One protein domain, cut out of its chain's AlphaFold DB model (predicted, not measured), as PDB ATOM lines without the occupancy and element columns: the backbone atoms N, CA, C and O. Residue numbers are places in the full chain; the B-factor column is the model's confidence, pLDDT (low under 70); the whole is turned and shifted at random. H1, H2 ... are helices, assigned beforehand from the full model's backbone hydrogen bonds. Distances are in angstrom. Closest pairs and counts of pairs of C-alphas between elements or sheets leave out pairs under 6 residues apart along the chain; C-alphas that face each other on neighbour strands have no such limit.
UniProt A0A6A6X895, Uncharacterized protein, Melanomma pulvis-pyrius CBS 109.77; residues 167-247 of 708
ATOM      1  N   GLY A 167      20.148  57.426 -49.914       79.81
ATOM      2  CA  GLY A 167      20.738  56.084 -49.841       79.81
ATOM      3  C   GLY A 167      20.663  55.405 -48.462       79.81
ATOM      4  O   GLY A 167      20.848  54.192 -48.379       79.81
ATOM      5  N   LEU A 168      20.388  56.150 -47.385       93.62
ATOM      6  CA  LEU A 168      20.282  55.640 -46.011       93.62
ATOM      7  C   LEU A 168      18.837  55.459 -45.529       93.62
ATOM      8  O   LEU A 168      18.618  54.715 -44.575       93.62
ATOM      9  N   GLN A 169      17.845  56.026 -46.221       92.62
ATOM     10  CA  GLN A 169      16.419  55.874 -45.886       92.62
ATOM     11  C   GLN A 169      15.924  54.413 -45.945       92.62
ATOM     12  O   GLN A 169      14.885  54.080 -45.382       92.62
ATOM     13  N   SER A 170      16.676  53.523 -46.606       89.12
ATOM     14  CA  SER A 170      16.405  52.080 -46.670       89.12
ATOM     15  C   SER A 170      16.897  51.277 -45.452       89.12
ATOM     16  O   SER A 170      16.628  50.076 -45.364       89.12
ATOM     17  N   VAL A 171      17.618  51.898 -44.512       94.75
ATOM     18  CA  VAL A 171      18.138  51.231 -43.306       94.75
ATOM     19  C   VAL A 171      17.041  51.147 -42.237       94.75
ATOM     20  O   VAL A 171      16.408  52.140 -41.896       94.75
ATOM     21  N   ASP A 172      16.822  49.950 -41.675       96.50
ATOM     22  CA  ASP A 172      15.832  49.726 -40.609       96.50
ATOM     23  C   ASP A 172      16.124  50.614 -39.387       96.50
ATOM     24  O   ASP A 172      17.261  50.673 -38.915       96.50
ATOM     25  N   LEU A 173      15.094  51.243 -38.811       96.62
ATOM     26  CA  LEU A 173      15.242  52.160 -37.666       96.62
ATOM     27  C   LEU A 173      15.974  51.524 -36.472       96.62
ATOM     28  O   LEU A 173      16.657  52.215 -35.720       96.62
ATOM     29  N   ARG A 174      15.877  50.200 -36.292       95.44
ATOM     30  CA  ARG A 174      16.605  49.499 -35.222       95.44
ATOM     31  C   ARG A 174      18.077  49.299 -35.555       95.44
ATOM     32  O   ARG A 174      18.885  49.249 -34.637       95.44
ATOM     33  N   ASP A 175      18.427  49.169 -36.831       96.75
ATOM     34  CA  ASP A 175      19.818  49.078 -37.284       96.75
ATOM     35  C   ASP A 175      20.494  50.452 -37.144       96.75
ATOM     36  O   ASP A 175      21.638  50.513 -36.693       96.75
ATOM     37  N   ILE A 176      19.745  51.536 -37.395       97.19
ATOM     38  CA  ILE A 176      20.120  52.917 -37.051       97.19
ATOM     39  C   ILE A 176      20.348  53.060 -35.537       97.19
ATOM     40  O   ILE A 176      21.452  53.410 -35.131       97.19
ATOM     41  N   GLU A 177      19.375  52.711 -34.683       96.88
ATOM     42  CA  GLU A 177      19.545  52.802 -33.218       96.88
ATOM     43  C   GLU A 177      20.733  51.980 -32.692       96.88
ATOM     44  O   GLU A 177      21.419  52.408 -31.766       96.88
ATOM     45  N   ILE A 178      21.000  50.805 -33.271       97.00
ATOM     46  CA  ILE A 178      22.159  49.971 -32.918       97.00
ATOM     47  C   ILE A 178      23.469  50.642 -33.349       97.00
ATOM     48  O   ILE A 178      24.457  50.565 -32.616       97.00
ATOM     49  N   TYR A 179      23.495  51.285 -34.518       96.94
ATOM     50  CA  TYR A 179      24.646  52.058 -34.978       96.94
ATOM     51  C   TYR A 179      24.914  53.253 -34.066       96.94
ATOM     52  O   TYR A 179      26.057  53.475 -33.664       96.94
ATOM     53  N   GLU A 180      23.857  53.968 -33.683       96.31
ATOM     54  CA  GLU A 180      23.950  55.122 -32.798       96.31
ATOM     55  C   GLU A 180      24.373  54.744 -31.380       96.31
ATOM     56  O   GLU A 180      25.306  55.341 -30.865       96.31
ATOM     57  N   LEU A 181      23.787  53.704 -30.780       95.81
ATOM     58  CA  LEU A 181      24.163  53.222 -29.443       95.81
ATOM     59  C   LEU A 181      25.570  52.619 -29.365       95.81
ATOM     60  O   LEU A 181      26.140  52.536 -28.279       95.81
ATOM     61  N   ARG A 182      26.116  52.134 -30.485       94.75
ATOM     62  CA  ARG A 182      27.494  51.629 -30.534       94.75
ATOM     63  C   ARG A 182      28.507  52.772 -30.623       94.75
ATOM     64  O   ARG A 182      29.639  52.553 -30.213       94.75
ATOM     65  N   GLU A 183      28.116  53.936 -31.145       94.75
ATOM     66  CA  GLU A 183      28.963  55.119 -31.365       94.75
ATOM     67  C   GLU A 183      30.316  54.802 -32.037       94.75
ATOM     68  O   GLU A 183      31.375  55.021 -31.453       94.75
ATOM     69  N   PRO A 184      30.355  54.275 -33.275       93.81
ATOM     70  CA  PRO A 184      31.616  53.897 -33.921       93.81
ATOM     71  C   PRO A 184      32.620  55.046 -34.112       93.81
ATOM     72  O   PRO A 184      33.813  54.780 -34.250       93.81
ATOM     73  N   TRP A 185      32.159  56.302 -34.084       93.25
ATOM     74  CA  TRP A 185      32.986  57.517 -34.099       93.25
ATOM     75  C   TRP A 185      33.632  57.868 -32.749       93.25
ATOM     76  O   TRP A 185      34.481  58.759 -32.707       93.25
ATOM     77  N   ASN A 186      33.243  57.192 -31.667       91.88
ATOM     78  CA  ASN A 186      33.774  57.350 -30.317       91.88
ATOM     79  C   ASN A 186      34.844  56.259 -30.052       91.88
ATOM     80  O   ASN A 186      34.623  55.085 -30.390       91.88
ATOM     81  N   PRO A 187      36.020  56.587 -29.476       86.94
ATOM     82  CA  PRO A 187      37.002  55.577 -29.079       86.94
ATOM     83  C   PRO A 187      36.491  54.616 -27.991       86.94
ATOM     84  O   PRO A 187      36.793  53.422 -28.052       86.94
ATOM     85  N   THR A 188      35.684  55.076 -27.030       89.25
ATOM     86  CA  THR A 188      35.143  54.243 -25.936       89.25
ATOM     87  C   THR A 188      33.799  53.625 -26.317       89.25
ATOM     88  O   THR A 188      32.750  53.911 -25.747       89.25
ATOM     89  N   GLN A 189      33.852  52.773 -27.333       91.62
ATOM     90  CA  GLN A 189      32.715  52.180 -28.036       91.62
ATOM     91  C   GLN A 189      31.947  51.153 -27.156       91.62
ATOM     92  O   GLN A 189      32.543  50.161 -26.719       91.62
ATOM     93  N   LEU A 190      30.627  51.313 -26.956       93.38
ATOM     94  CA  LEU A 190      29.804  50.556 -25.975       93.38
ATOM     95  C   LEU A 190      29.831  49.016 -26.166       93.38
ATOM     96  O   LEU A 190      29.393  48.548 -27.225       93.38
ATOM     97  N   PRO A 191      30.291  48.197 -25.193       95.06
ATOM     98  CA  PRO A 191      30.431  46.742 -25.343       95.06
ATOM     99  C   PRO A 191      29.160  46.017 -25.823       95.06
ATOM    100  O   PRO A 191      28.047  46.345 -25.420       95.06
ATOM    101  N   TRP A 192      29.313  44.964 -26.640       95.12
ATOM    102  CA  TRP A 192      28.179  44.251 -27.262       95.12
ATOM    103  C   TRP A 192      27.144  43.704 -26.270       95.12
ATOM    104  O   TRP A 192      25.952  43.706 -26.578       95.12
ATOM    105  N   ASN A 193      27.577  43.270 -25.085       95.81
ATOM    106  CA  ASN A 193      26.680  42.806 -24.028       95.81
ATOM    107  C   ASN A 193      25.840  43.963 -23.445       95.81
ATOM    108  O   ASN A 193      24.630  43.829 -23.276       95.81
ATOM    109  N   GLU A 194      26.445  45.131 -23.216       97.06
ATOM    110  CA  GLU A 194      25.760  46.332 -22.712       97.06
ATOM    111  C   GLU A 194      24.812  46.932 -23.758       97.06
ATOM    112  O   GLU A 194      23.677  47.297 -23.434       97.06
ATOM    113  N   LEU A 195      25.221  46.937 -25.031       96.31
ATOM    114  CA  LEU A 195      24.353  47.290 -26.155       96.31
ATOM    115  C   LEU A 195      23.147  46.345 -26.226       96.31
ATOM    116  O   LEU A 195      22.011  46.808 -26.325       96.31
ATOM    117  N   LYS A 196      23.359  45.028 -26.103       96.25
ATOM    118  CA  LYS A 196      22.276  44.032 -26.038       96.25
ATOM    119  C   LYS A 196      21.331  44.292 -24.859       96.25
ATOM    120  O   LYS A 196      20.120  44.260 -25.056       96.25
ATOM    121  N   VAL A 197      21.842  44.556 -23.655       96.56
ATOM    122  CA  VAL A 197      21.009  44.860 -22.472       96.56
ATOM    123  C   VAL A 197      20.186  46.133 -22.699       96.56
ATOM    124  O   VAL A 197      18.981  46.144 -22.439       96.56
ATOM    125  N   THR A 198      20.799  47.175 -23.258       96.81
ATOM    126  CA  THR A 198      20.133  48.444 -23.593       96.81
ATOM    127  C   THR A 198      19.042  48.244 -24.648       96.81
ATOM    128  O   THR A 198      17.911  48.706 -24.472       96.81
ATOM    129  N   MET A 199      19.335  47.486 -25.705       97.06
ATOM    130  CA  MET A 199      18.380  47.172 -26.766       97.06
ATOM    131  C   MET A 199      17.242  46.266 -26.298       97.06
ATOM    132  O   MET A 199      16.108  46.492 -26.703       97.06
ATOM    133  N   LEU A 200      17.488  45.277 -25.433       95.88
ATOM    134  CA  LEU A 200      16.426  44.441 -24.853       95.88
ATOM    135  C   LEU A 200      15.532  45.230 -23.886       95.88
ATOM    136  O   LEU A 200      14.335  44.961 -23.807       95.88
ATOM    137  N   LYS A 201      16.076  46.245 -23.198       96.44
ATOM    138  CA  LYS A 201      15.292  47.167 -22.363       96.44
ATOM    139  C   LYS A 201      14.358  48.055 -23.198       96.44
ATOM    140  O   LYS A 201      13.227  48.281 -22.779       96.44
ATOM    141  N   ARG A 202      14.804  48.534 -24.370       96.75
ATOM    142  CA  ARG A 202      13.959  49.271 -25.338       96.75
ATOM    143  C   ARG A 202      12.975  48.351 -26.071       96.75
ATOM    144  O   ARG A 202      11.817  48.702 -26.269       96.75
ATOM    145  N   TYR A 203      13.430  47.155 -26.438       95.44
ATOM    146  CA  TYR A 203      12.709  46.181 -27.252       95.44
ATOM    147  C   TYR A 203      12.723  44.792 -26.593       95.44
ATOM    148  O   TYR A 203      13.533  43.941 -26.967       95.44
ATOM    149  N   PRO A 204      11.777  44.491 -25.680       93.94
ATOM    150  CA  PRO A 204      11.730  43.207 -24.963       93.94
ATOM    151  C   PRO A 204      11.547  41.965 -25.850       93.94
ATOM    152  O   PRO A 204      11.760  40.845 -25.400       93.94
ATOM    153  N   ARG A 205      11.141  42.152 -27.116       94.19
ATOM    154  CA  ARG A 205      11.038  41.104 -28.153       94.19
ATOM    155  C   ARG A 205      12.199  41.146 -29.163       94.19
ATOM    156  O   ARG A 205      12.060  40.655 -30.281       94.19
ATOM    157  N   GLY A 206      13.304  41.802 -28.812       89.81
ATOM    158  CA  GLY A 206      14.523  41.852 -29.616       89.81
ATOM    159  C   GLY A 206      15.274  40.511 -29.649       89.81
ATOM    160  O   GLY A 206      14.926  39.582 -28.917       89.81
ATOM    161  N   PRO A 207      16.308  40.384 -30.498       90.25
ATOM    162  CA  PRO A 207      17.135  39.181 -30.547       90.25
ATOM    163  C   PRO A 207      17.809  38.862 -29.205       90.25
ATOM    164  O   PRO A 207      18.345  39.739 -28.540       90.25
ATOM    165  N   ALA A 208      17.866  37.586 -28.818       84.88
ATOM    166  CA  ALA A 208      18.531  37.181 -27.575       84.88
ATOM    167  C   ALA A 208      20.072  37.084 -27.686       84.88
ATOM    168  O   ALA A 208      20.768  37.054 -26.665       84.88
ATOM    169  N   SER A 209      20.627  37.017 -28.902       95.00
ATOM    170  CA  SER A 209      22.060  36.818 -29.160       95.00
ATOM    171  C   SER A 209      22.773  38.114 -29.560       95.00
ATOM    172  O   SER A 209      22.251  38.907 -30.339       95.00
ATOM    173  N   GLU A 210      24.005  38.311 -29.076       95.69
ATOM    174  CA  GLU A 210      24.846  39.454 -29.480       95.69
ATOM    175  C   GLU A 210      25.101  39.481 -30.990       95.69
ATOM    176  O   GLU A 210      25.089  40.541 -31.608       95.69
ATOM    177  N   GLU A 211      25.296  38.310 -31.599       93.12
ATOM    178  CA  GLU A 211      25.599  38.175 -33.025       93.12
ATOM    179  C   GLU A 211      24.486  38.739 -33.927       93.12
ATOM    180  O   GLU A 211      24.764  39.253 -35.007       93.12
ATOM    181  N   ALA A 212      23.229  38.720 -33.476       93.19
ATOM    182  CA  ALA A 212      22.136  39.359 -34.204       93.19
ATOM    183  C   ALA A 212      22.241  40.895 -34.183       93.19
ATOM    184  O   ALA A 212      22.000  41.532 -35.208       93.19
ATOM    185  N   TYR A 213      22.660  41.492 -33.060       95.56
ATOM    186  CA  TYR A 213      22.945  42.931 -32.977       95.56
ATOM    187  C   TYR A 213      24.191  43.310 -33.784       95.56
ATOM    188  O   TYR A 213      24.179  44.327 -34.473       95.56
ATOM    189  N   ARG A 214      25.232  42.464 -33.789       94.50
ATOM    190  CA  ARG A 214      26.424  42.655 -34.635       94.50
ATOM    191  C   ARG A 214      26.066  42.673 -36.118       94.50
ATOM    192  O   ARG A 214      26.494  43.578 -36.821       94.50
ATOM    193  N   LYS A 215      25.242  41.732 -36.591       93.69
ATOM    194  CA  LYS A 215      24.782  41.696 -37.992       93.69
ATOM    195  C   LYS A 215      23.983  42.941 -38.382       93.69
ATOM    196  O   LYS A 215      24.243  43.501 -39.437       93.69
ATOM    197  N   ARG A 216      23.083  43.410 -37.512       95.25
ATOM    198  CA  ARG A 216      22.335  44.668 -37.695       95.25
ATOM    199  C   ARG A 216      23.249  45.895 -37.758       95.25
ATOM    200  O   ARG A 216      23.155  46.690 -38.688       95.25
ATOM    201  N   PHE A 217      24.222  45.980 -36.848       96.38
ATOM    202  CA  PHE A 217      25.275  46.994 -36.914       96.38
ATOM    203  C   PHE A 217      26.059  46.927 -38.236       96.38
ATOM    204  O   PHE A 217      26.358  47.966 -38.815       96.38
ATOM    205  N   TRP A 218      26.380  45.730 -38.747       94.19
ATOM    206  CA  TRP A 218      27.072  45.578 -40.035       94.19
ATOM    207  C   TRP A 218      26.232  46.089 -41.203       94.19
ATOM    208  O   TRP A 218      26.801  46.719 -42.088       94.19
ATOM    209  N   THR A 219      24.916  45.849 -41.207       94.19
ATOM    210  CA  THR A 219      23.997  46.383 -42.224       94.19
ATOM    211  C   THR A 219      24.058  47.909 -42.258       94.19
ATOM    212  O   THR A 219      24.353  48.479 -43.309       94.19
ATOM    213  N   ALA A 220      23.878  48.568 -41.107       96.19
ATOM    214  CA  ALA A 220      23.952  50.025 -41.003       96.19
ATOM    215  C   ALA A 220      25.347  50.571 -41.359       96.19
ATOM    216  O   ALA A 220      25.462  51.461 -42.196       96.19
ATOM    217  N   ASN A 221      26.422  50.002 -40.802       95.38
ATOM    218  CA  ASN A 221      27.800  50.444 -41.059       95.38
ATOM    219  C   ASN A 221      28.189  50.314 -42.537       95.38
ATOM    220  O   ASN A 221      28.883  51.169 -43.083       95.38
ATOM    221  N   ARG A 222      27.710  49.258 -43.202       92.44
ATOM    222  CA  ARG A 222      27.895  49.047 -44.638       92.44
ATOM    223  C   ARG A 222      27.120  50.070 -45.468       92.44
ATOM    224  O   ARG A 222      27.693  50.623 -46.397       92.44
ATOM    225  N   ALA A 223      25.863  50.352 -45.124       93.81
ATOM    226  CA  ALA A 223      25.082  51.391 -45.796       93.81
ATOM    227  C   ALA A 223      25.742  52.776 -45.643       93.81
ATOM    228  O   ALA A 223      25.941  53.472 -46.635       93.81
ATOM    229  N   VAL A 224      26.185  53.131 -44.430       94.31
ATOM    230  CA  VAL A 224      26.937  54.370 -44.160       94.31
ATOM    231  C   VAL A 224      28.200  54.456 -45.018       94.31
ATOM    232  O   VAL A 224      28.421  55.486 -45.656       94.31
ATOM    233  N   PHE A 225      28.997  53.388 -45.095       92.38
ATOM    234  CA  PHE A 225      30.202  53.370 -45.928       92.38
ATOM    235  C   PHE A 225      29.889  53.504 -47.425       92.38
ATOM    236  O   PHE A 225      30.529  54.304 -48.102       92.38
ATOM    237  N   LEU A 226      28.891  52.778 -47.938       85.88
ATOM    238  CA  LEU A 226      28.514  52.821 -49.356       85.88
ATOM    239  C   LEU A 226      27.947  54.182 -49.791       85.88
ATOM    240  O   LEU A 226      28.194  54.597 -50.917       85.88
ATOM    241  N   VAL A 227      27.210  54.875 -48.915       89.25
ATOM    242  CA  VAL A 227      26.566  56.162 -49.241       89.25
ATOM    243  C   VAL A 227      27.473  57.363 -48.959       89.25
ATOM    244  O   VAL A 227      27.412  58.356 -49.674       89.25
ATOM    245  N   THR A 228      28.307  57.305 -47.916       89.81
ATOM    246  CA  THR A 228      29.085  58.472 -47.446       89.81
ATOM    247  C   THR A 228      30.599  58.331 -47.609       89.81
ATOM    248  O   THR A 228      31.332  59.279 -47.329       89.81
ATOM    249  N   GLY A 229      31.096  57.142 -47.965       87.12
ATOM    250  CA  GLY A 229      32.523  56.796 -47.956       87.12
ATOM    251  C   GLY A 229      33.155  56.705 -46.558       87.12
ATOM    252  O   GLY A 229      34.292  56.252 -46.427       87.12
ATOM    253  N   ARG A 230      32.449  57.112 -45.493       89.56
ATOM    254  CA  ARG A 230      32.988  57.160 -44.130       89.56
ATOM    255  C   ARG A 230      33.051  55.773 -43.504       89.56
ATOM    256  O   ARG A 230      32.107  54.990 -43.581       89.56
ATOM    257  N   TYR A 231      34.147  55.504 -42.807       92.25
ATOM    258  CA  TYR A 231      34.260  54.393 -41.871       92.25
ATOM    259  C   TYR A 231      35.160  54.786 -40.708       92.25
ATOM    260  O   TYR A 231      36.085  55.580 -40.869       92.25
ATOM    261  N   TYR A 232      34.929  54.176 -39.551       91.06
ATOM    262  CA  TYR A 232      35.703  54.434 -38.342       91.06
ATOM    263  C   TYR A 232      36.649  53.269 -38.060       91.06
ATOM    264  O   TYR A 232      36.260  52.102 -38.152       91.06
ATOM    265  N   GLU A 233      37.899  53.578 -37.721       84.75
ATOM    266  CA  GLU A 233      38.958  52.583 -37.496       84.75
ATOM    267  C   GLU A 233      38.598  51.586 -36.388       84.75
ATOM    268  O   GLU A 233      38.733  50.376 -36.558       84.75
ATOM    269  N   ASN A 234      37.986  52.082 -35.314       79.88
ATOM    270  CA  ASN A 234      37.534  51.274 -34.185       79.88
ATOM    271  C   ASN A 234      36.291  50.415 -34.500       79.88
ATOM    272  O   ASN A 234      35.783  49.731 -33.612       79.88
ATOM    273  N   SER A 235      35.746  50.463 -35.724       82.38
ATOM    274  CA  SER A 235      34.543  49.714 -36.106       82.38
ATOM    275  C   SER A 235      34.549  49.240 -37.567       82.38
ATOM    276  O   SER A 235      33.598  49.424 -38.325       82.38
ATOM    277  N   LEU A 236      35.608  48.526 -37.968       83.69
ATOM    278  CA  LEU A 236      35.702  47.872 -39.289       83.69
ATOM    279  C   LEU A 236      34.727  46.689 -39.487       83.69
ATOM    280  O   LEU A 236      34.704  46.048 -40.544       83.69
ATOM    281  N   THR A 237      33.934  46.350 -38.471       79.38
ATOM    282  CA  THR A 237      32.991  45.231 -38.497       79.38
ATOM    283  C   THR A 237      31.856  45.483 -39.496       79.38
ATOM    284  O   THR A 237      31.152  46.485 -39.412       79.38
ATOM    285  N   GLY A 238      31.686  44.563 -40.449       75.94
ATOM    286  CA  GLY A 238      30.756  44.680 -41.583       75.94
ATOM    287  C   GLY A 238      31.442  45.010 -42.914       75.94
ATOM    288  O   GLY A 238      31.088  44.438 -43.939       75.94
ATOM    289  N   LEU A 239      32.520  45.801 -42.894       81.75
ATOM    290  CA  LEU A 239      33.194  46.304 -44.107       81.75
ATOM    291  C   LEU A 239      34.231  45.334 -44.709       81.75
ATOM    292  O   LEU A 239      34.852  45.611 -45.734       81.75
ATOM    293  N   GLY A 240      34.438  44.171 -44.084       69.00
ATOM    294  CA  GLY A 240      35.512  43.230 -44.434       69.00
ATOM    295  C   GLY A 240      35.390  42.533 -45.797       69.00
ATOM    296  O   GLY A 240      36.368  41.938 -46.242       69.00
ATOM    297  N   ALA A 241      34.227  42.585 -46.454       56.50
ATOM    298  CA  ALA A 241      34.058  42.115 -47.834       56.50
ATOM    299  C   ALA A 241      34.376  43.214 -48.865       56.50
ATOM    300  O   ALA A 241      34.870  42.921 -49.948       56.50
ATOM    301  N   GLU A 242      34.148  44.480 -48.514       55.91
ATOM    302  CA  GLU A 242      34.351  45.624 -49.410       55.91
ATOM    303  C   GLU A 242      35.788  46.143 -49.329       55.91
ATOM    304  O   GLU A 242      36.413  46.331 -50.368       55.91
ATOM    305  N   LYS A 243      36.409  46.165 -48.138       48.75
ATOM    306  CA  LYS A 243      37.872  46.344 -48.022       48.75
ATOM    307  C   LYS A 243      38.678  45.291 -48.804       48.75
ATOM    308  O   LYS A 243      39.794  45.590 -49.204       48.75
ATOM    309  N   LYS A 244      38.119  44.099 -49.067       46.09
ATOM    310  CA  LYS A 244      38.723  43.048 -49.918       46.09
ATOM    311  C   LYS A 244      38.473  43.207 -51.425       46.09
ATOM    312  O   LYS A 244      39.071  42.476 -52.204       46.09
ATOM    313  N   LYS A 245      37.585  44.115 -51.845       48.47
ATOM    314  CA  LYS A 245      37.481  44.544 -53.252       48.47
ATOM    315  C   LYS A 245      38.455  45.681 -53.569       48.47
ATOM    316  O   LYS A 245      38.838  45.830 -54.721       48.47
ATOM    317  N   TRP A 246      38.851  46.452 -52.554       43.25
ATOM    318  CA  TRP A 246      39.774  47.581 -52.691       43.25
ATOM    319  C   TRP A 246      41.237  47.215 -52.429       43.25
ATOM    320  O   TRP A 246      42.115  47.655 -53.161       43.25
ATOM    321  N   ASN A 247      41.499  46.349 -51.448       33.44
ATOM    322  CA  ASN A 247      42.795  45.703 -51.282       33.44
ATOM    323  C   ASN A 247      42.715  44.269 -51.817       33.44
ATOM    324  O   ASN A 247      41.890  43.504 -51.318       33.44
TER     325      ASN A 247
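AT A GLANCE: This is residues 167 to 247 of the 708 residues of an uncharacterized protein of Melanomma pulvis-pyrius CBS 109.77 (UniProt A0A6A6X895). Two helices, H2 and H3, make an L that meets near their first residues, and a third helix, H1, packs in the angle of the L and crosses H3, the longest helix. Beyond H3 a long stretch with no named element, residues 229 to 242, folds back from the helix's last residue and leads to the very short H4, which touches no helix. The printed part has 81 residues, with four named helices in the order H1, H2, H3, H4 and no named strand; its class is all helix. It is compact, with a radius of gyration of the C-alphas of 12.6 A, and the C-alphas span 39 by 27 by 19 A.

HOW THE PARTS SIT: Start with H1, residues 173 to 182, and go on to H2, residues 192 to 202. These two touch, and their closest C-alphas, those of Leu 181 and Leu 195, are 6.8 A apart; they run opposite ways at a steep tilt of 45 degrees. Next comes H3, residues 210 to 228. With residues 213 to 221 alone it touches H1, and the closest C-alphas, those of Asp 175 and Arg 216, are 5.1 A apart; the lines are about perpendicular, at 84 degrees. With residues 210 to 214 alone H3 touches H2, and the closest C-alphas, those of Trp 192 and Glu 210, are 6.2 A apart; the lines stand at 88 degrees, about perpendicular. The packing is mostly crossed: of these 3 pairs that touch, 0 are at a shallow tilt. H4, residues 243 to 246, is apart from H1, H2 and H3. Look at the backbone of H1, H2 and H3 and you will find every O i to N i+4 pair within hydrogen-bond range; H4 is too short for such a pair, and its 1 pair of O i and N i+3 is not within range.

IN THESE COORDINATES: Find C-alpha 173 at (15.242, 52.160, -37.666); from there H1 runs 14.2 A to C-alpha 182. H2 runs 15.2 A from C-alpha 192 to C-alpha 202. Find C-alpha 210 at (24.846, 39.454, -29.480), where H3 begins; it runs 26.5 A to C-alpha 228 at (29.085, 58.472, -47.446). H4 ends at C-alpha 246, at (39.774, 47.581, -52.691).

THE WHOLE: The two C-alphas farthest apart, those of Pro 204 and Asn 247, are 40.8 A apart. The printed part has no cut. The links from H1 to H2 and from H2 to H3 are short, and the link from H3 to H4, with 14 residues, is long. In the B-factor column the mean pLDDT of the printed part is 88.2; look at residues 240 to 247, where this predicted model's confidence is under 70.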